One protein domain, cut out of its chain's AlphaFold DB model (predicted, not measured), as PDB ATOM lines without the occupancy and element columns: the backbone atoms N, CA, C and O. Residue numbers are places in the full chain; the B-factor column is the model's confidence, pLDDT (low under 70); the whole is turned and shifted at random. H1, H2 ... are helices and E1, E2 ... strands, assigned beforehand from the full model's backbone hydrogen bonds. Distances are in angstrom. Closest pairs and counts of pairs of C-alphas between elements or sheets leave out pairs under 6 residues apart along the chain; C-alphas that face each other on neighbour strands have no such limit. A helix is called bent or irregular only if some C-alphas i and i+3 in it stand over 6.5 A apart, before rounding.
ATOM      1  N   LYS A   7     216.547 166.482 187.848       96.06
ATOM      2  CA  LYS A   7     217.657 166.866 188.731       96.06
ATOM      3  C   LYS A   7     218.743 165.789 188.800       96.06
ATOM      4  O   LYS A   7     219.918 166.140 188.748       96.06
ATOM      5  N   GLN A   8     218.374 164.511 188.915       96.12
ATOM      6  CA  GLN A   8     219.335 163.402 188.920       96.12
ATOM      7  C   GLN A   8     220.055 163.291 187.574       96.12
ATOM      8  O   GLN A   8     221.276 163.163 187.551       96.12
ATOM      9  N   ILE A   9     219.320 163.417 186.467       96.56
ATOM     10  CA  ILE A   9     219.877 163.385 185.108       96.56
ATOM     11  C   ILE A   9     220.922 164.503 184.939       96.56
ATOM     12  O   ILE A   9     222.075 164.241 184.591       96.56
ATOM     13  N   GLU A  10     220.572 165.743 185.291       96.62
ATOM     14  CA  GLU A  10     221.478 166.894 185.199       96.62
ATOM     15  C   GLU A  10     222.675 166.804 186.157       96.62
ATOM     16  O   GLU A  10     223.786 167.221 185.821       96.62
ATOM     17  N   GLN A  11     222.490 166.238 187.353       97.38
ATOM     18  CA  GLN A  11     223.592 165.991 188.286       97.38
ATOM     19  C   GLN A  11     224.580 164.960 187.738       97.38
ATOM     20  O   GLN A  11     225.789 165.194 187.802       97.38
ATOM     21  N   THR A  12     224.090 163.865 187.154       97.06
ATOM     22  CA  THR A  12     224.938 162.860 186.502       97.06
ATOM     23  C   THR A  12     225.698 163.474 185.333       97.06
ATOM     24  O   THR A  12     226.917 163.324 185.253       97.06
ATOM     25  N   LYS A  13     225.018 164.254 184.481       97.06
ATOM     26  CA  LYS A  13     225.643 164.973 183.364       97.06
ATOM     27  C   LYS A  13     226.783 165.876 183.835       97.06
ATOM     28  O   LYS A  13     227.901 165.768 183.335       97.06
ATOM     29  N   LYS A  14     226.534 166.713 184.849       97.69
ATOM     30  CA  LYS A  14     227.554 167.594 185.446       97.69
ATOM     31  C   LYS A  14     228.709 166.811 186.064       97.69
ATOM     32  O   LYS A  14     229.855 167.242 185.961       97.69
ATOM     33  N   SER A  15     228.426 165.674 186.697       97.88
ATOM     34  CA  SER A  15     229.455 164.795 187.259       97.88
ATOM     35  C   SER A  15     230.369 164.244 186.163       97.88
ATOM     36  O   SER A  15     231.586 164.384 186.259       97.88
ATOM     37  N   PHE A  16     229.801 163.709 185.079       98.00
ATOM     38  CA  PHE A  16     230.573 163.178 183.950       98.00
ATOM     39  C   PHE A  16     231.418 164.261 183.270       98.00
ATOM     40  O   PHE A  16     232.593 164.037 182.984       98.00
ATOM     41  N   GLN A  17     230.861 165.463 183.099       97.38
ATOM     42  CA  GLN A  17     231.595 166.622 182.587       97.38
ATOM     43  C   GLN A  17     232.747 167.034 183.510       97.38
ATOM     44  O   GLN A  17     233.857 167.265 183.040       97.38
ATOM     45  N   LYS A  18     232.520 167.083 184.830       97.75
ATOM     46  CA  LYS A  18     233.561 167.405 185.820       97.75
ATOM     47  C   LYS A  18     234.701 166.383 185.808       97.75
ATOM     48  O   LYS A  18     235.853 166.762 185.993       97.75
ATOM     49  N   GLN A  19     234.385 165.111 185.568       97.88
ATOM     50  CA  GLN A  19     235.371 164.036 185.423       97.88
ATOM     51  C   GLN A  19     236.059 164.021 184.047       97.88
ATOM     52  O   GLN A  19     236.928 163.189 183.810       97.88
ATOM     53  N   SER A  20     235.700 164.943 183.143       97.62
ATOM     54  CA  SER A  20     236.261 165.047 181.788       97.62
ATOM     55  C   SER A  20     236.128 163.756 180.972       97.62
ATOM     56  O   SER A  20     236.999 163.423 180.168       97.62
ATOM     57  N   TYR A  21     235.037 163.013 181.177       98.31
ATOM     58  CA  TYR A  21     234.753 161.830 180.370       98.31
ATOM     59  C   TYR A  21     234.514 162.233 178.908       98.31
ATOM     60  O   TYR A  21     233.765 163.187 178.671       98.31
ATOM     61  N   PRO A  22     235.117 161.532 177.922       98.19
ATOM     62  CA  PRO A  22     234.904 161.835 176.513       98.19
ATOM     63  C   PRO A  22     233.417 161.822 176.171       98.19
ATOM     64  O   PRO A  22     232.731 160.831 176.419       98.19
ATOM     65  N   TYR A  23     232.934 162.915 175.591       98.19
ATOM     66  CA  TYR A  23     231.562 163.048 175.122       98.19
ATOM     67  C   TYR A  23     231.535 162.882 173.607       98.19
ATOM     68  O   TYR A  23     232.296 163.543 172.897       98.19
ATOM     69  N   LYS A  24     230.698 161.968 173.124       98.25
ATOM     70  CA  LYS A  24     230.589 161.612 171.712       98.25
ATOM     71  C   LYS A  24     229.151 161.769 171.243       98.25
ATOM     72  O   LYS A  24     228.208 161.522 171.994       98.25
ATOM     73  N   THR A  25     229.020 162.121 169.974       98.06
ATOM     74  CA  THR A  25     227.763 162.108 169.231       98.06
ATOM     75  C   THR A  25     227.888 161.075 168.124       98.06
ATOM     76  O   THR A  25     228.918 161.014 167.452       98.06
ATOM     77  N   ILE A  26     226.858 160.254 167.953       97.00
ATOM     78  CA  ILE A  26     226.737 159.314 166.841       97.00
ATOM     79  C   ILE A  26     225.455 159.591 166.076       97.00
ATOM     80  O   ILE A  26     224.415 159.837 166.682       97.00
ATOM     81  N   ASP A  27     225.539 159.473 164.756       97.75
ATOM     82  CA  ASP A  27     224.378 159.466 163.879       97.75
ATOM     83  C   ASP A  27     224.215 158.053 163.306       97.75
ATOM     84  O   ASP A  27     225.055 157.575 162.541       97.75
ATOM     85  N   ILE A  28     223.162 157.347 163.720       96.38
ATOM     86  CA  ILE A  28     222.933 155.941 163.366       96.38
ATOM     87  C   ILE A  28     221.443 155.675 163.160       96.38
ATOM     88  O   ILE A  28     220.614 156.057 163.979       96.38
ATOM     89  N   ALA A  29     221.093 155.034 162.039       94.88
ATOM     90  CA  ALA A  29     219.710 154.686 161.690       94.88
ATOM     91  C   ALA A  29     218.709 155.854 161.858       94.88
ATOM     92  O   ALA A  29     217.614 155.676 162.382       94.88
ATOM     93  N   GLY A  30     219.111 157.062 161.443       95.94
ATOM     94  CA  GLY A  30     218.286 158.275 161.520       95.94
ATOM     95  C   GLY A  30     218.222 158.946 162.897       95.94
ATOM     96  O   GLY A  30     217.486 159.916 163.055       95.94
ATOM     97  N   ARG A  31     218.983 158.463 163.886       97.00
ATOM     98  CA  ARG A  31     219.017 158.990 165.257       97.00
ATOM     99  C   ARG A  31     220.338 159.687 165.519       97.00
ATOM    100  O   ARG A  31     221.374 159.168 165.116       97.00
ATOM    101  N   SER A  32     220.289 160.801 166.245       97.38
ATOM    102  CA  SER A  32     221.477 161.463 166.788       97.38
ATOM    103  C   SER A  32     221.526 161.230 168.294       97.38
ATOM    104  O   SER A  32     220.679 161.734 169.037       97.38
ATOM    105  N   ILE A  33     222.475 160.410 168.745       97.94
ATOM    106  CA  ILE A  33     222.575 159.973 170.141       97.94
ATOM    107  C   ILE A  33     223.869 160.506 170.729       97.94
ATOM    108  O   ILE A  33     224.948 160.354 170.154       97.94
ATOM    109  N   ASN A  34     223.763 161.113 171.907       98.00
ATOM    110  CA  ASN A  34     224.915 161.625 172.624       98.00
ATOM    111  C   ASN A  34     225.226 160.761 173.840       98.00
ATOM    112  O   ASN A  34     224.343 160.482 174.646       98.00
ATOM    113  N   TYR A  35     226.485 160.394 174.035       98.56
ATOM    114  CA  TYR A  35     226.883 159.547 175.155       98.56
ATOM    115  C   TYR A  35     228.280 159.884 175.666       98.56
ATOM    116  O   TYR A  35     229.084 160.528 174.993       98.56
ATOM    117  N   TYR A  36     228.567 159.434 176.883       98.62
ATOM    118  CA  TYR A  36     229.885 159.540 177.497       98.62
ATOM    119  C   TYR A  36     230.619 158.206 177.421       98.62
ATOM    120  O   TYR A  36     230.010 157.153 177.581       98.62
ATOM    121  N   VAL A  37     231.935 158.236 177.239       98.56
ATOM    122  CA  VAL A  37     232.794 157.068 177.452       98.56
ATOM    123  C   VAL A  37     233.298 157.118 178.890       98.56
ATOM    124  O   VAL A  37     234.033 158.029 179.261       98.56
ATOM    125  N   VAL A  38     232.879 156.162 179.712       98.44
ATOM    126  CA  VAL A  38     233.162 156.134 181.152       98.44
ATOM    127  C   VAL A  38     234.182 155.042 181.490       98.44
ATOM    128  O   VAL A  38     234.267 154.044 180.773       98.44
ATOM    129  N   PRO A  39     234.993 155.192 182.550       97.88
ATOM    130  CA  PRO A  39     235.977 154.175 182.895       97.88
ATOM    131  C   PRO A  39     235.302 152.908 183.434       97.88
ATOM    132  O   PRO A  39     234.372 152.987 184.239       97.88
ATOM    133  N   GLN A  40     235.832 151.742 183.052       96.75
ATOM    134  CA  GLN A  40     235.391 150.432 183.547       96.75
ATOM    135  C   GLN A  40     235.345 150.365 185.086       96.75
ATOM    136  O   GLN A  40     234.510 149.678 185.661       96.75
ATOM    137  N   THR A  41     236.202 151.122 185.776       96.44
ATOM    138  CA  THR A  41     236.270 151.171 187.245       96.44
ATOM    139  C   THR A  41     234.990 151.680 187.916       96.44
ATOM    140  O   THR A  41     234.855 151.531 189.124       96.44
ATOM    141  N   LEU A  42     234.039 152.274 187.180       94.94
ATOM    142  CA  LEU A  42     232.717 152.590 187.739       94.94
ATOM    143  C   LEU A  42     231.884 151.335 188.030       94.94
ATOM    144  O   LEU A  42     230.991 151.387 188.876       94.94
ATOM    145  N   ASN A  43     232.170 150.219 187.356       93.75
ATOM    146  CA  ASN A  43     231.566 148.928 187.644       93.75
ATOM    147  C   ASN A  43     232.582 147.794 187.453       93.75
ATOM    148  O   ASN A  43     232.745 147.241 186.371       93.75
ATOM    149  N   GLU A  44     233.261 147.417 188.535       92.50
ATOM    150  CA  GLU A  44     234.291 146.370 188.491       92.50
ATOM    151  C   GLU A  44     233.733 144.967 188.191       92.50
ATOM    152  O   GLU A  44     234.458 144.114 187.680       92.50
ATOM    153  N   ASP A  45     232.448 144.715 188.468       93.44
ATOM    154  CA  ASP A  45     231.844 143.398 188.251       93.44
ATOM    155  C   ASP A  45     231.417 143.171 186.793       93.44
ATOM    156  O   ASP A  45     231.368 142.022 186.338       93.44
ATOM    157  N   LEU A  46     231.064 144.244 186.081       93.69
ATOM    158  CA  LEU A  46     230.593 144.225 184.699       93.69
ATOM    159  C   LEU A  46     231.548 145.060 183.862       93.69
ATOM    160  O   LEU A  46     231.457 146.271 183.938       93.69
ATOM    161  N   PRO A  47     232.450 144.476 183.061       93.00
ATOM    162  CA  PRO A  47     233.369 145.278 182.266       93.00
ATOM    163  C   PRO A  47     232.626 146.045 181.165       93.00
ATOM    164  O   PRO A  47     232.686 147.267 181.116       93.00
ATOM    165  N   ASP A  48     231.865 145.344 180.325       96.00
ATOM    166  CA  ASP A  48     231.250 145.879 179.104       96.00
ATOM    167  C   ASP A  48     229.849 146.479 179.353       96.00
ATOM    168  O   ASP A  48     228.895 146.155 178.650       96.00
ATOM    169  N   PHE A  49     229.707 147.312 180.386       96.38
ATOM    170  CA  PHE A  49     228.414 147.857 180.816       96.38
ATOM    171  C   PHE A  49     228.003 149.139 180.073       96.38
ATOM    172  O   PHE A  49     228.851 149.899 179.591       96.38
ATOM    173  N   VAL A  50     226.698 149.427 180.104       96.81
ATOM    174  CA  VAL A  50     226.133 150.756 179.838       96.81
ATOM    175  C   VAL A  50     225.474 151.284 181.116       96.81
ATOM    176  O   VAL A  50     224.746 150.568 181.791       96.81
ATOM    177  N   ILE A  51     225.776 152.524 181.500       94.69
ATOM    178  CA  ILE A  51     225.041 153.257 182.535       94.69
ATOM    179  C   ILE A  51     224.036 154.145 181.831       94.69
ATOM    180  O   ILE A  51     224.396 154.919 180.942       94.69
ATOM    181  N   ARG A  52     222.800 154.112 182.312       93.44
ATOM    182  CA  ARG A  52     221.728 154.946 181.797       93.44
ATOM    183  C   ARG A  52     220.950 155.573 182.943       93.44
ATOM    184  O   ARG A  52     220.470 154.890 183.841       93.44
ATOM    185  N   ILE A  53     220.836 156.896 182.896       94.12
ATOM    186  CA  ILE A  53     220.020 157.709 183.803       94.12
ATOM    187  C   ILE A  53     219.060 158.493 182.917       94.12
ATOM    188  O   ILE A  53     219.489 159.404 182.210       94.12
ATOM    189  N   SER A  54     217.783 158.119 182.904       93.75
ATOM    190  CA  SER A  54     216.798 158.716 181.998       93.75
ATOM    191  C   SER A  54     215.396 158.817 182.590       93.75
ATOM    192  O   SER A  54     215.072 158.181 183.598       93.75
ATOM    193  N   ASN A  55     214.580 159.615 181.909       91.00
ATOM    194  CA  ASN A  55     213.124 159.601 181.927       91.00
ATOM    195  C   ASN A  55     212.607 159.783 180.487       91.00
ATOM    196  O   ASN A  55     213.391 159.735 179.541       91.00
ATOM    197  N   ASN A  56     211.309 160.035 180.324       85.25
ATOM    198  CA  ASN A  56     210.679 160.188 179.006       85.25
ATOM    199  C   ASN A  56     211.099 161.460 178.237       85.25
ATOM    200  O   ASN A  56     210.772 161.593 177.063       85.25
ATOM    201  N   GLU A  57     211.811 162.398 178.868       88.25
ATOM    202  CA  GLU A  57     212.168 163.698 178.275       88.25
ATOM    203  C   GLU A  57     213.679 163.891 178.099       88.25
ATOM    204  O   GLU A  57     214.124 164.635 177.226       88.25
ATOM    205  N   ALA A  58     214.485 163.255 178.947       93.81
ATOM    206  CA  ALA A  58     215.913 163.497 179.042       93.81
ATOM    207  C   ALA A  58     216.673 162.230 179.432       93.81
ATOM    208  O   ALA A  58     216.167 161.339 180.119       93.81
ATOM    209  N   TYR A  59     217.942 162.180 179.031       95.94
ATOM    210  CA  TYR A  59     218.816 161.058 179.328       95.94
ATOM    211  C   TYR A  59     220.276 161.474 179.486       95.94
ATOM    212  O   TYR A  59     220.741 162.485 178.955       95.94
ATOM    213  N   VAL A  60     221.015 160.629 180.197       97.38
ATOM    214  CA  VAL A  60     222.472 160.536 180.174       97.38
ATOM    215  C   VAL A  60     222.822 159.063 180.009       97.38
ATOM    216  O   VAL A  60     222.430 158.241 180.836       97.38
ATOM    217  N   ILE A  61     223.568 158.747 178.950       97.94
ATOM    218  CA  ILE A  61     224.110 157.410 178.692       97.94
ATOM    219  C   ILE A  61     225.635 157.463 178.811       97.94
ATOM    220  O   ILE A  61     226.278 158.387 178.304       97.94
ATOM    221  N   GLY A  62     226.211 156.478 179.497       98.12
ATOM    222  CA  GLY A  62     227.647 156.262 179.624       98.12
ATOM    223  C   GLY A  62     228.021 154.834 179.235       98.12
ATOM    224  O   GLY A  62     227.522 153.897 179.843       98.12
ATOM    225  N   ILE A  63     228.907 154.653 178.260       98.56
ATOM    226  CA  ILE A  63     229.411 153.343 177.827       98.56
ATOM    227  C   ILE A  63     230.795 153.087 178.417       98.56
ATOM    228  O   ILE A  63     231.661 153.965 178.373       98.56
ATOM    229  N   SER A  64     231.015 151.893 178.966       98.44
ATOM    230  CA  SER A  64     232.328 151.503 179.483       98.44
ATOM    231  C   SER A  64     233.409 151.562 178.404       98.44
ATOM    232  O   SER A  64     233.229 151.089 177.279       98.44
ATOM    233  N   ASN A  65     234.579 152.083 178.766       97.94
ATOM    234  CA  ASN A  65     235.753 152.116 177.901       97.94
ATOM    235  C   ASN A  65     236.365 150.729 177.624       97.94
ATOM    236  O   ASN A  65     237.251 150.638 176.775       97.94
ATOM    237  N   SER A  66     235.904 149.657 178.282       97.81
ATOM    238  CA  SER A  66     236.273 148.283 177.908       97.81
ATOM    239  C   SER A  66     235.533 147.784 176.661       97.81
ATOM    240  O   SER A  66     235.983 146.834 176.010       97.81
ATOM    241  N   VAL A  67     234.410 148.418 176.297       98.12
ATOM    242  CA  VAL A  67     233.689 148.107 175.062       98.12
ATOM    243  C   VAL A  67     234.508 148.641 173.883       98.12
ATOM    244  O   VAL A  67     234.804 149.842 173.854       98.12
ATOM    245  N   PRO A  68     234.867 147.795 172.892       97.94
ATOM    246  CA  PRO A  68     235.620 148.235 171.724       97.94
ATOM    247  C   PRO A  68     234.939 149.416 171.045       97.94
ATOM    248  O   PRO A  68     233.727 149.391 170.847       97.94
ATOM    249  N   GLU A  69     235.718 150.421 170.652       97.69
ATOM    250  CA  GLU A  69     235.192 151.688 170.132       97.69
ATOM    251  C   GLU A  69     234.207 151.499 168.972       97.69
ATOM    252  O   GLU A  69     233.141 152.106 168.963       97.69
ATOM    253  N   GLN A  70     234.504 150.575 168.057       97.56
ATOM    254  CA  GLN A  70     233.637 150.228 166.926       97.56
ATOM    255  C   GLN A  70     232.290 149.596 167.321       97.56
ATOM    256  O   GLN A  70     231.375 149.571 166.506       97.56
ATOM    257  N   LEU A  71     232.161 149.073 168.545       98.38
ATOM    258  CA  LEU A  71     230.937 148.456 169.067       98.38
ATOM    259  C   LEU A  71     230.135 149.382 169.989       98.38
ATOM    260  O   LEU A  71     228.939 149.158 170.167       98.38
ATOM    261  N   GLN A  72     230.766 150.424 170.544       98.31
ATOM    262  CA  GLN A  72     230.118 151.382 171.448       98.31
ATOM    263  C   GLN A  72     228.820 151.974 170.872       98.31
ATOM    264  O   GLN A  72     227.839 152.009 171.616       98.31
ATOM    265  N   PRO A  73     228.747 152.373 169.581       98.31
ATOM    266  CA  PRO A  73     227.525 152.956 169.040       98.31
ATOM    267  C   PRO A  73     226.314 152.027 169.128       98.31
ATOM    268  O   PRO A  73     225.211 152.491 169.382       98.31
ATOM    269  N   TYR A  74     226.520 150.719 168.966       98.44
ATOM    270  CA  TYR A  74     225.437 149.734 168.965       98.44
ATOM    271  C   TYR A  74     224.961 149.400 170.383       98.44
ATOM    272  O   TYR A  74     223.768 149.232 170.593       98.44
ATOM    273  N   PHE A  75     225.868 149.384 171.368       98.31
ATOM    274  CA  PHE A  75     225.495 149.249 172.785       98.31
ATOM    275  C   PHE A  75     224.672 150.449 173.261       98.31
ATOM    276  O   PHE A  75     223.670 150.290 173.944       98.31
ATOM    277  N   VAL A  76     225.097 151.657 172.884       98.19
ATOM    278  CA  VAL A  76     224.391 152.897 173.225       98.19
ATOM    279  C   VAL A  76     223.041 152.984 172.511       98.19
ATOM    280  O   VAL A  76     222.073 153.454 173.100       98.19
ATOM    281  N   LEU A  77     222.978 152.542 171.253       98.19
ATOM    282  CA  LEU A  77     221.745 152.532 170.473       98.19
ATOM    283  C   LEU A  77     220.681 151.626 171.099       98.19
ATOM    284  O   LEU A  77     219.521 152.021 171.138       98.19
ATOM    285  N   GLU A  78     221.063 150.447 171.592       97.62
ATOM    286  CA  GLU A  78     220.118 149.508 172.204       97.62
ATOM    287  C   GLU A  78     219.452 150.118 173.443       97.62
ATOM    288  O   GLU A  78     218.228 150.229 173.482       97.62
ATOM    289  N   GLU A  79     220.248 150.655 174.368       95.88
ATOM    290  CA  GLU A  79     219.760 151.368 175.558       95.88
ATOM    291  C   GLU A  79     218.893 152.579 175.200       95.88
ATOM    292  O   GLU A  79     217.872 152.856 175.833       95.88
ATOM    293  N   TYR A  80     219.282 153.326 174.165       96.69
ATOM    294  CA  TYR A  80     218.490 154.459 173.705       96.69
ATOM    295  C   TYR A  80     217.113 154.010 173.197       96.69
ATOM    296  O   TYR A  80     216.102 154.576 173.608       96.69
ATOM    297  N   ILE A  81     217.056 152.986 172.340       96.69
ATOM    298  CA  ILE A  81     215.795 152.459 171.805       96.69
ATOM    299  C   ILE A  81     214.925 151.908 172.940       96.69
ATOM    300  O   ILE A  81     213.732 152.216 173.006       96.69
ATOM    301  N   GLU A  82     215.510 151.124 173.848       94.31
ATOM    302  CA  GLU A  82     214.785 150.525 174.968       94.31
ATOM    303  C   GLU A  82     214.094 151.602 175.816       94.31
ATOM    304  O   GLU A  82     212.891 151.518 176.081       94.31
ATOM    305  N   PHE A  83     214.821 152.652 176.201       92.50
ATOM    306  CA  PHE A  83     214.325 153.585 177.210       92.50
ATOM    307  C   PHE A  83     213.724 154.869 176.677       92.50
ATOM    308  O   PHE A  83     212.841 155.413 177.336       92.50
ATOM    309  N   MET A  84     214.177 155.353 175.524       93.75
ATOM    310  CA  MET A  84     213.689 156.613 174.961       93.75
ATOM    311  C   MET A  84     212.570 156.406 173.945       93.75
ATOM    312  O   MET A  84     211.750 157.301 173.771       93.75
ATOM    313  N   GLU A  85     212.512 155.248 173.280       94.31
ATOM    314  CA  GLU A  85     211.523 155.001 172.222       94.31
ATOM    315  C   GLU A  85     210.452 153.997 172.638       94.31
ATOM    316  O   GLU A  85     209.267 154.219 172.394       94.31
ATOM    317  N   LYS A  86     210.851 152.889 173.270       91.50
ATOM    318  CA  LYS A  86     209.914 151.839 173.697       91.50
ATOM    319  C   LYS A  86     209.310 152.123 175.067       91.50
ATOM    320  O   LYS A  86     208.121 151.873 175.264       91.50
ATOM    321  N   GLY A  87     210.122 152.649 175.979       87.62
ATOM    322  CA  GLY A  87     209.730 152.950 177.346       87.62
ATOM    323  C   GLY A  87     209.835 151.733 178.269       87.62
ATOM    324  O   GLY A  87     209.554 150.594 177.901       87.62
ATOM    325  N   ILE A  88     210.206 152.008 179.515       82.25
ATOM    326  CA  ILE A  88     210.564 151.015 180.540       82.25
ATOM    327  C   ILE A  88     209.417 150.093 180.976       82.25
ATOM    328  O   ILE A  88     209.639 149.018 181.538       82.25
ATOM    329  N   GLU A  89     208.177 150.523 180.757       84.81
ATOM    330  CA  GLU A  89     206.992 149.762 181.143       84.81
ATOM    331  C   GLU A  89     206.585 148.744 180.074       84.81
ATOM    332  O   GLU A  89     205.919 147.753 180.396       84.81
ATOM    333  N   LYS A  90     207.037 148.931 178.827       88.12
ATOM    334  CA  LYS A  90     206.687 148.063 177.706       88.12
ATOM    335  C   LYS A  90     207.262 146.659 177.911       88.12
ATOM    336  O   LYS A  90     208.438 146.483 178.217       88.12
ATOM    337  N   GLU A  91     206.417 145.643 177.756       90.31
ATOM    338  CA  GLU A  91     206.861 144.246 177.716       90.31
ATOM    339  C   GLU A  91     207.705 143.985 176.468       90.31
ATOM    340  O   GLU A  91     207.421 144.521 175.397       90.31
ATOM    341  N   ASN A  92     208.717 143.132 176.599       91.81
ATOM    342  CA  ASN A  92     209.666 142.791 175.546       91.81
ATOM    343  C   ASN A  92     210.509 143.981 175.053       91.81
ATOM    344  O   ASN A  92     211.080 143.915 173.964       91.81
ATOM    345  N   CYS A  93     210.604 145.077 175.820       92.00
ATOM    346  CA  CYS A  93     211.358 146.264 175.409       92.00
ATOM    347  C   CYS A  93     212.831 145.947 175.111       92.00
ATOM    348  O   CYS A  93     213.321 146.375 174.066       92.00
ATOM    349  N   VAL A  94     213.480 145.137 175.957       94.94
ATOM    350  CA  VAL A  94     214.884 144.718 175.803       94.94
ATOM    351  C   VAL A  94     215.075 143.936 174.503       94.94
ATOM    352  O   VAL A  94     215.854 144.317 173.634       94.94
ATOM    353  N   ILE A  95     214.328 142.840 174.323       96.00
ATOM    354  CA  ILE A  95     214.502 141.974 173.148       96.00
ATOM    355  C   ILE A  95     214.155 142.700 171.846       96.00
ATOM    356  O   ILE A  95     214.831 142.509 170.838       96.00
ATOM    357  N   GLU A  96     213.127 143.550 171.843       96.88
ATOM    358  CA  GLU A  96     212.791 144.316 170.649       96.88
ATOM    359  C   GLU A  96     213.851 145.384 170.328       96.88
ATOM    360  O   GLU A  96     214.067 145.681 169.153       96.88
ATOM    361  N   ALA A  97     214.480 146.000 171.339       97.38
ATOM    362  CA  ALA A  97     215.552 146.973 171.125       97.38
ATOM    363  C   ALA A  97     216.785 146.272 170.542       97.38
ATOM    364  O   ALA A  97     217.338 146.700 169.527       97.38
ATOM    365  N   GLU A  98     217.143 145.122 171.110       98.00
ATOM    366  CA  GLU A  98     218.240 144.284 170.638       98.00
ATOM    367  C   GLU A  98     218.022 143.799 169.189       98.00
ATOM    368  O   GLU A  98     218.943 143.839 168.369       98.00
ATOM    369  N   GLN A  99     216.796 143.394 168.837       98.19
ATOM    370  CA  GLN A  99     216.425 143.007 167.468       98.19
ATOM    371  C   GLN A  99     216.677 144.125 166.457       98.19
ATOM    372  O   GLN A  99     217.215 143.876 165.373       98.19
ATOM    373  N   GLU A 100     216.306 145.356 166.804       98.31
ATOM    374  CA  GLU A 100     216.526 146.511 165.941       98.31
ATOM    375  C   GLU A 100     218.023 146.792 165.760       98.31
ATOM    376  O   GLU A 100     218.493 146.959 164.631       98.31
ATOM    377  N   VAL A 101     218.806 146.745 166.840       98.19
ATOM    378  CA  VAL A 101     220.259 146.936 166.752       98.19
ATOM    379  C   VAL A 101     220.927 145.863 165.894       98.19
ATOM    380  O   VAL A 101     221.780 146.184 165.064       98.19
ATOM    381  N   ILE A 102     220.517 144.599 166.017       98.06
ATOM    382  CA  ILE A 102     221.055 143.502 165.199       98.06
ATOM    383  C   ILE A 102     220.707 143.667 163.713       98.06
ATOM    384  O   ILE A 102     221.494 143.258 162.849       98.06
ATOM    385  N   ALA A 103     219.566 144.274 163.390       97.69
ATOM    386  CA  ALA A 103     219.217 144.606 162.011       97.69
ATOM    387  C   ALA A 103     220.102 145.730 161.437       97.69
ATOM    388  O   ALA A 103     220.379 145.733 160.239       97.69
ATOM    389  N   ILE A 104     220.575 146.648 162.286       97.56
ATOM    390  CA  ILE A 104     221.371 147.823 161.898       97.56
ATOM    391  C   ILE A 104     222.875 147.521 161.845       97.56
ATOM    392  O   ILE A 104     223.585 148.059 160.992       97.56
ATOM    393  N   ILE A 105     223.388 146.686 162.752       96.75
ATOM    394  CA  ILE A 105     224.831 146.469 162.881       96.75
ATOM    395  C   ILE A 105     225.435 145.822 161.616       96.75
ATOM    396  O   ILE A 105     224.924 144.802 161.134       96.75
ATOM    397  N   PRO A 106     226.561 146.351 161.090       96.94
ATOM    398  CA  PRO A 106     227.267 145.761 159.963       96.94
ATOM    399  C   PRO A 106     227.642 144.304 160.213       96.94
ATOM    400  O   PRO A 106     228.064 143.920 161.309       96.94
ATOM    401  N   GLN A 107     227.570 143.498 159.154       95.88
ATOM    402  CA  GLN A 107     227.836 142.062 159.234       95.88
ATOM    403  C   GLN A 107     229.233 141.742 159.794       95.88
ATOM    404  O   GLN A 107     229.394 140.768 160.525       95.88
ATOM    405  N   THR A 108     230.226 142.593 159.522       96.94
ATOM    406  CA  THR A 108     231.602 142.467 160.032       96.94
ATOM    407  C   THR A 108     231.710 142.596 161.551       96.94
ATOM    408  O   THR A 108     232.646 142.059 162.132       96.94
ATOM    409  N   PHE A 109     230.770 143.285 162.204       97.31
ATOM    410  CA  PHE A 109     230.777 143.512 163.653       97.31
ATOM    411  C   PHE A 109     229.754 142.657 164.403       97.31
ATOM    412  O   PHE A 109     229.874 142.472 165.615       97.31
ATOM    413  N   LYS A 110     228.776 142.090 163.689       97.00
ATOM    414  CA  LYS A 110     227.650 141.347 164.265       97.00
ATOM    415  C   LYS A 110     228.089 140.216 165.198       97.00
ATOM    416  O   LYS A 110     227.591 140.116 166.314       97.00
ATOM    417  N   LYS A 111     229.061 139.392 164.792       97.56
ATOM    418  CA  LYS A 111     229.539 138.255 165.605       97.56
ATOM    419  C   LYS A 111     230.158 138.699 166.935       97.56
ATOM    420  O   LYS A 111     229.883 138.090 167.968       97.56
ATOM    421  N   ASP A 112     230.972 139.749 166.916       97.81
ATOM    422  CA  ASP A 112     231.650 140.253 168.115       97.81
ATOM    423  C   ASP A 112     230.683 140.977 169.051       97.81
ATOM    424  O   ASP A 112     230.735 140.783 170.267       97.81
ATOM    425  N   TYR A 113     229.753 141.742 168.478       98.19
ATOM    426  CA  TYR A 113     228.655 142.358 169.208       98.19
ATOM    427  C   TYR A 113     227.818 141.312 169.950       98.19
ATOM    428  O   TYR A 113     227.707 141.375 171.175       98.19
ATOM    429  N   LEU A 114     227.324 140.290 169.238       98.31
ATOM    430  CA  LEU A 114     226.515 139.215 169.817       98.31
ATOM    431  C   LEU A 114     227.244 138.516 170.969       98.31
ATOM    432  O   LEU A 114     226.672 138.328 172.040       98.31
ATOM    433  N   LYS A 115     228.527 138.172 170.795       97.94
ATOM    434  CA  LYS A 115     229.331 137.551 171.860       97.94
ATOM    435  C   LYS A 115     229.425 138.429 173.109       97.94
ATOM    436  O   LYS A 115     229.294 137.910 174.217       97.94
ATOM    437  N   LYS A 116     229.649 139.736 172.944       97.69
ATOM    438  CA  LYS A 116     229.767 140.666 174.074       97.69
ATOM    439  C   LYS A 116     228.435 140.904 174.774       97.69
ATOM    440  O   LYS A 116     228.404 140.855 175.998       97.69
ATOM    441  N   ARG A 117     227.336 141.064 174.032       97.94
ATOM    442  CA  ARG A 117     225.990 141.182 174.616       97.94
ATOM    443  C   ARG A 117     225.598 139.917 175.377       97.94
ATOM    444  O   ARG A 117     225.194 140.001 176.529       97.94
ATOM    445  N   ILE A 118     225.837 138.732 174.805       98.25
ATOM    446  CA  ILE A 118     225.633 137.449 175.504       98.25
ATOM    447  C   ILE A 118     226.424 137.410 176.816       98.25
ATOM    448  O   ILE A 118     225.879 136.996 177.841       98.25
ATOM    449  N   ALA A 119     227.695 137.821 176.799       97.31
ATOM    450  CA  ALA A 119     228.528 137.852 177.998       97.31
ATOM    451  C   ALA A 119     228.001 138.843 179.050       97.31
ATOM    452  O   ALA A 119     227.950 138.478 180.226       97.31
ATOM    453  N   LEU A 120     227.577 140.040 178.629       96.50
ATOM    454  CA  LEU A 120     226.974 141.062 179.487       96.50
ATOM    455  C   LEU A 120     225.720 140.524 180.189       96.50
ATOM    456  O   LEU A 120     225.751 140.344 181.405       96.50
ATOM    457  N   PHE A 121     224.688 140.129 179.436       96.38
ATOM    458  CA  PHE A 121     223.431 139.623 180.006       96.38
ATOM    459  C   PHE A 121     223.633 138.378 180.876       96.38
ATOM    460  O   PHE A 121     223.037 138.242 181.944       96.38
ATOM    461  N   THR A 122     224.520 137.462 180.465       97.31
ATOM    462  CA  THR A 122     224.862 136.286 181.284       97.31
ATOM    463  C   THR A 122     225.449 136.711 182.628       97.31
ATOM    464  O   THR A 122     225.108 136.145 183.668       97.31
ATOM    465  N   LYS A 123     226.348 137.699 182.626       96.31
ATOM    466  CA  LYS A 123     226.996 138.185 183.841       96.31
ATOM    467  C   LYS A 123     226.016 138.951 184.727       96.31
ATOM    468  O   LYS A 123     226.042 138.728 185.935       96.31
ATOM    469  N   GLU A 124     225.135 139.766 184.158       94.44
ATOM    470  CA  GLU A 124     224.083 140.477 184.891       94.44
ATOM    471  C   GLU A 124     223.128 139.516 185.596       94.44
ATOM    472  O   GLU A 124     222.906 139.660 186.793       94.44
ATOM    473  N   LEU A 125     222.667 138.458 184.920       95.12
ATOM    474  CA  LEU A 125     221.834 137.418 185.540       95.12
ATOM    475  C   LEU A 125     222.559 136.690 186.688       95.12
ATOM    476  O   LEU A 125     221.970 136.384 187.726       95.12
ATOM    477  N   ILE A 126     223.863 136.422 186.534       95.38
ATOM    478  CA  ILE A 126     224.683 135.834 187.606       95.38
ATOM    479  C   ILE A 126     224.801 136.794 188.795       95.38
ATOM    480  O   ILE A 126     224.753 136.352 189.946       95.38
ATOM    481  N   LEU A 127     225.006 138.086 188.532       94.19
ATOM    482  CA  LEU A 127     225.180 139.105 189.560       94.19
ATOM    483  C   LEU A 127     223.871 139.424 190.278       94.19
ATOM    484  O   LEU A 127     223.893 139.496 191.499       94.19
ATOM    485  N   ASP A 128     222.739 139.488 189.579       92.50
ATOM    486  CA  ASP A 128     221.400 139.604 190.169       92.50
ATOM    487  C   ASP A 128     221.124 138.471 191.168       92.50
ATOM    488  O   ASP A 128     220.629 138.702 192.269       92.50
ATOM    489  N   LYS A 129     221.550 137.241 190.851       91.50
ATOM    490  CA  LYS A 129     221.434 136.102 191.773       91.50
ATOM    491  C   LYS A 129     222.379 136.190 192.979       91.50
ATOM    492  O   LYS A 129     222.036 135.701 194.053       91.50
ATOM    493  N   LYS A 130     223.591 136.726 192.801       92.50
ATOM    494  CA  LYS A 130     224.640 136.754 193.843       92.50
ATOM    495  C   LYS A 130     224.587 137.992 194.737       92.50
ATOM    496  O   LYS A 130     225.005 137.918 195.886       92.50
ATOM    497  N   GLN A 131     224.141 139.116 194.191       90.25
ATOM    498  CA  GLN A 131     224.134 140.444 194.799       90.25
ATOM    499  C   GLN A 131     222.803 141.151 194.466       90.25
ATOM    500  O   GLN A 131     222.805 142.184 193.786       90.25
ATOM    501  N   PRO A 132     221.656 140.597 194.911       85.81
ATOM    502  CA  PRO A 132     220.336 141.097 194.528       85.81
ATOM    503  C   PRO A 132     220.104 142.549 194.951       85.81
ATOM    504  O   PRO A 132     219.436 143.272 194.228       85.81
ATOM    505  N   ASP A 133     220.712 143.013 196.046       85.69
ATOM    506  CA  ASP A 133     220.569 144.401 196.508       85.69
ATOM    507  C   ASP A 133     221.243 145.421 195.574       85.69
ATOM    508  O   ASP A 133     220.839 146.581 195.526       85.69
ATOM    509  N   LYS A 134     222.276 145.001 194.827       85.81
ATOM    510  CA  LYS A 134     223.040 145.873 193.920       85.81
ATOM    511  C   LYS A 134     222.468 145.882 192.503       85.81
ATOM    512  O   LYS A 134     222.438 146.936 191.878       85.81
ATOM    513  N   TYR A 135     222.054 144.720 191.995       83.25
ATOM    514  CA  TYR A 135     221.642 144.556 190.592       83.25
ATOM    515  C   TYR A 135     220.128 144.441 190.392       83.25
ATOM    516  O   TYR A 135     219.669 144.718 189.292       83.25
ATOM    517  N   ALA A 136     219.380 144.090 191.445       78.31
ATOM    518  CA  ALA A 136     217.926 144.177 191.605       78.31
ATOM    519  C   ALA A 136     217.091 144.242 190.307       78.31
ATOM    520  O   ALA A 136     216.288 145.162 190.124       78.31
ATOM    521  N   LEU A 137     217.225 143.257 189.412       81.12
ATOM    522  CA  LEU A 137     216.476 143.248 188.148       81.12
ATOM    523  C   LEU A 137     214.969 143.069 188.398       81.12
ATOM    524  O   LEU A 137     214.130 143.504 187.602       81.12
ATOM    525  N   GLY A 138     214.623 142.430 189.520       82.88
ATOM    526  CA  GLY A 138     213.271 141.973 189.820       82.88
ATOM    527  C   GLY A 138     212.832 140.844 188.881       82.88
ATOM    528  O   GLY A 138     213.545 140.454 187.957       82.88
ATOM    529  N   THR A 139     211.634 140.302 189.103       85.19
ATOM    530  CA  THR A 139     211.135 139.159 188.315       85.19
ATOM    531  C   THR A 139     210.985 139.500 186.831       85.19
ATOM    532  O   THR A 139     211.441 138.735 185.987       85.19
ATOM    533  N   LYS A 140     210.399 140.665 186.514       85.94
ATOM    534  CA  LYS A 140     210.191 141.104 185.124       85.94
ATOM    535  C   LYS A 140     211.523 141.329 184.402       85.94
ATOM    536  O   LYS A 140     211.716 140.784 183.326       85.94
ATOM    537  N   GLY A 141     212.462 142.058 185.015       87.38
ATOM    538  CA  GLY A 141     213.772 142.318 184.407       87.38
ATOM    539  C   GLY A 141     214.576 141.040 184.170       87.38
ATOM    540  O   GLY A 141     215.162 140.869 183.106       87.38
ATOM    541  N   ARG A 142     214.529 140.088 185.113       90.88
ATOM    542  CA  ARG A 142     215.161 138.777 184.925       90.88
ATOM    543  C   ARG A 142     214.588 138.036 183.716       90.88
ATOM    544  O   ARG A 142     215.357 137.527 182.909       90.88
ATOM    545  N   GLN A 143     213.263 138.008 183.577       92.88
ATOM    546  CA  GLN A 143     212.604 137.334 182.458       92.88
ATOM    547  C   GLN A 143     212.939 137.987 181.107       92.88
ATOM    548  O   GLN A 143     213.251 137.280 180.152       92.88
ATOM    549  N   GLU A 144     212.935 139.320 181.031       92.94
ATOM    550  CA  GLU A 144     213.361 140.071 179.838       92.94
ATOM    551  C   GLU A 144     214.797 139.708 179.431       92.94
ATOM    552  O   GLU A 144     215.069 139.401 178.270       92.94
ATOM    553  N   PHE A 145     215.713 139.658 180.403       94.62
ATOM    554  CA  PHE A 145     217.124 139.352 180.160       94.62
ATOM    555  C   PHE A 145     217.329 137.891 179.733       94.62
ATOM    556  O   PHE A 145     218.125 137.613 178.836       94.62
ATOM    557  N   GLU A 146     216.603 136.942 180.328       95.75
ATOM    558  CA  GLU A 146     216.633 135.525 179.935       95.75
ATOM    559  C   GLU A 146     216.088 135.307 178.513       95.75
ATOM    560  O   GLU A 146     216.680 134.560 177.717       95.75
ATOM    561  N   ASN A 147     215.000 135.998 178.166       95.81
ATOM    562  CA  ASN A 147     214.424 135.978 176.824       95.81
ATOM    563  C   ASN A 147     215.401 136.567 175.801       95.81
ATOM    564  O   ASN A 147     215.689 135.925 174.783       95.81
ATOM    565  N   ASN A 148     215.974 137.740 176.092       97.38
ATOM    566  CA  ASN A 148     216.941 138.376 175.204       97.38
ATOM    567  C   ASN A 148     218.204 137.516 175.031       97.38
ATOM    568  O   ASN A 148     218.687 137.316 173.918       97.38
ATOM    569  N   LEU A 149     218.701 136.901 176.108       97.56
ATOM    570  CA  LEU A 149     219.849 135.998 176.048       97.56
ATOM    571  C   LEU A 149     219.586 134.774 175.158       97.56
ATOM    572  O   LEU A 149     220.485 134.318 174.444       97.56
ATOM    573  N   THR A 150     218.368 134.232 175.193       97.88
ATOM    574  CA  THR A 150     217.955 133.122 174.322       97.88
ATOM    575  C   THR A 150     217.967 133.550 172.856       97.88
ATOM    576  O   THR A 150     218.539 132.852 172.013       97.88
ATOM    577  N   TYR A 151     217.414 134.725 172.560       98.25
ATOM    578  CA  TYR A 151     217.419 135.310 171.222       98.25
ATOM    579  C   TYR A 151     218.840 135.568 170.699       98.25
ATOM    580  O   TYR A 151     219.199 135.080 169.626       98.25
ATOM    581  N   LEU A 152     219.692 136.227 171.488       98.12
ATOM    582  CA  LEU A 152     221.081 136.519 171.128       98.12
ATOM    583  C   LEU A 152     221.886 135.257 170.792       98.12
ATOM    584  O   LEU A 152     222.660 135.238 169.832       98.12
ATOM    585  N   LYS A 153     221.700 134.174 171.557       98.12
ATOM    586  CA  LYS A 153     222.353 132.881 171.288       98.12
ATOM    587  C   LYS A 153     221.883 132.265 169.971       98.12
ATOM    588  O   LYS A 153     222.709 131.724 169.235       98.12
ATOM    589  N   ALA A 154     220.590 132.364 169.663       97.94
ATOM    590  CA  ALA A 154     220.046 131.899 168.393       97.94
ATOM    591  C   ALA A 154     220.594 132.717 167.211       97.94
ATOM    592  O   ALA A 154     220.983 132.137 166.199       97.94
ATOM    593  N   GLU A 155     220.701 134.040 167.348       97.81
ATOM    594  CA  GLU A 155     221.327 134.897 166.333       97.81
ATOM    595  C   GLU A 155     222.810 134.574 166.147       97.81
ATOM    596  O   GLU A 155     223.278 134.452 165.015       97.81
ATOM    597  N   LEU A 156     223.559 134.346 167.230       97.31
ATOM    598  CA  LEU A 156     224.968 133.967 167.125       97.31
ATOM    599  C   LEU A 156     225.144 132.643 166.372       97.31
ATOM    600  O   LEU A 156     226.065 132.541 165.566       97.31
ATOM    601  N   ALA A 157     224.263 131.662 166.588       96.38
ATOM    602  CA  ALA A 157     224.290 130.381 165.880       96.38
ATOM    603  C   ALA A 157     224.085 130.531 164.359       96.38
ATOM    604  O   ALA A 157     224.695 129.797 163.590       96.38
ATOM    605  N   LYS A 158     223.289 131.515 163.917       94.19
ATOM    606  CA  LYS A 158     223.085 131.831 162.488       94.19
ATOM    607  C   LYS A 158     224.294 132.511 161.835       94.19
ATOM    608  O   LYS A 158     224.384 132.547 160.614       94.19
ATOM    609  N   ASN A 159     225.195 133.074 162.640       85.06
ATOM    610  CA  ASN A 159     226.367 133.841 162.203       85.06
ATOM    611  C   ASN A 159     227.689 133.090 162.481       85.06
ATOM    612  O   ASN A 159     228.743 133.719 162.658       85.06
ATOM    613  N   GLN A 160     227.633 131.756 162.604       73.81
ATOM    614  CA  GLN A 160     228.814 130.919 162.836       73.81
ATOM    615  C   GLN A 160     229.649 130.721 161.584       73.81
ATOM    616  O   GLN A 160     229.077 130.433 160.515       73.81
TER     617      GLN A 160
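Overview. This is residues 7 to 160 of the 160 residues of an uncharacterized protein of Candidatus Woesearchaeota archaeon (UniProt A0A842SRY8). What shape do these coordinates draw? A strongly twisted sheet of four strands curls round H2, with H1 on its other face, and H3, H4 and H6 form an up-and-down bundle beside H2, away from the sheet. What makes it up? The printed part has 154 residues with six named helices and four named strands, in the order H1 E1 E2 E3 E4 H2 H3 H4 H5 H6, and its class is mixed, helices and strands. The sheet is mixed too, in the order E1 E2 E4 E3. How spread out is it? It is compact, with a radius of gyration of the C-alphas of 15.0 A and spans of 43 by 36 by 29 A.

Along the chain. Where are H1 and the strands? H1 is residues 7 to 18, from C-alpha 7 at (217.657, 166.866, 188.731). E1 is residues 23 to 28, E2 31 to 38 and 21.5 A long, E3 50 to 54, E4 59 to 64. Where are the later helices? H2 is residues 72 to 86, 20.3 A long, and H3 is 93 to 104. H4 is 107 to 130, 35.2 A long and irregular, C-alphas 108 and 111 being 7.3 A apart. H5 is 132 to 135, and H6, 138 to 158 and 30.8 A long, ends with C-alpha 158 at (223.085, 131.831, 162.488).

Arrangement. How do the strands pair? E1 and E2 are an antiparallel hairpin, with N 24 and O 35 at 2.9 A. E2 is parallel to E4, with N 38 and O 63 at 2.8 A. E3 and E4 are an antiparallel hairpin, with N 53 and O 60 at 2.9 A. Which helices are on the sheet? H1 and H2 are on opposite faces, making three layers, helices on both faces of a sheet. H1's height over the sheet is 9.2 A, and its closest C-alphas to E3 are Ile 9 and Ile 53, 5.8 A; those of H2 and E4 are Ile 63 and Gln 72, 6.7 A. How do the other helices stand? H2 touches H3 at a steep tilt of 46 degrees, closest C-alphas Glu 82 and Ala 97, 5.3 A. In the bundle H3, H4, H6, each runs against the one before it; H4 and H6 touch at a shallow tilt of 31 degrees, closest C-alphas Ile 118 and Leu 149, 6.0 A. H4 touches H5 with residues 124 to 128 alone, closest C-alphas Asp 128 and Tyr 135, 5.0 A. Are the helix backbones within hydrogen-bond range? Every O i to N i+4 pair is in H1, H3 and H6, against 10 of 11 in H2 and 18 of 20 in H4; H5 is too short for such a pair.

Size, cuts and confidence. How far does it reach? The two C-alphas farthest apart, those of Lys 7 and Gln 160, are 45.7 A apart. Is anything cut or long? The printed part has no cut, and the link from E2 to E3, 11 residues, is long. Is confidence low anywhere? No printed residue is under 70, and the mean pLDDT of the printed part is 95.0.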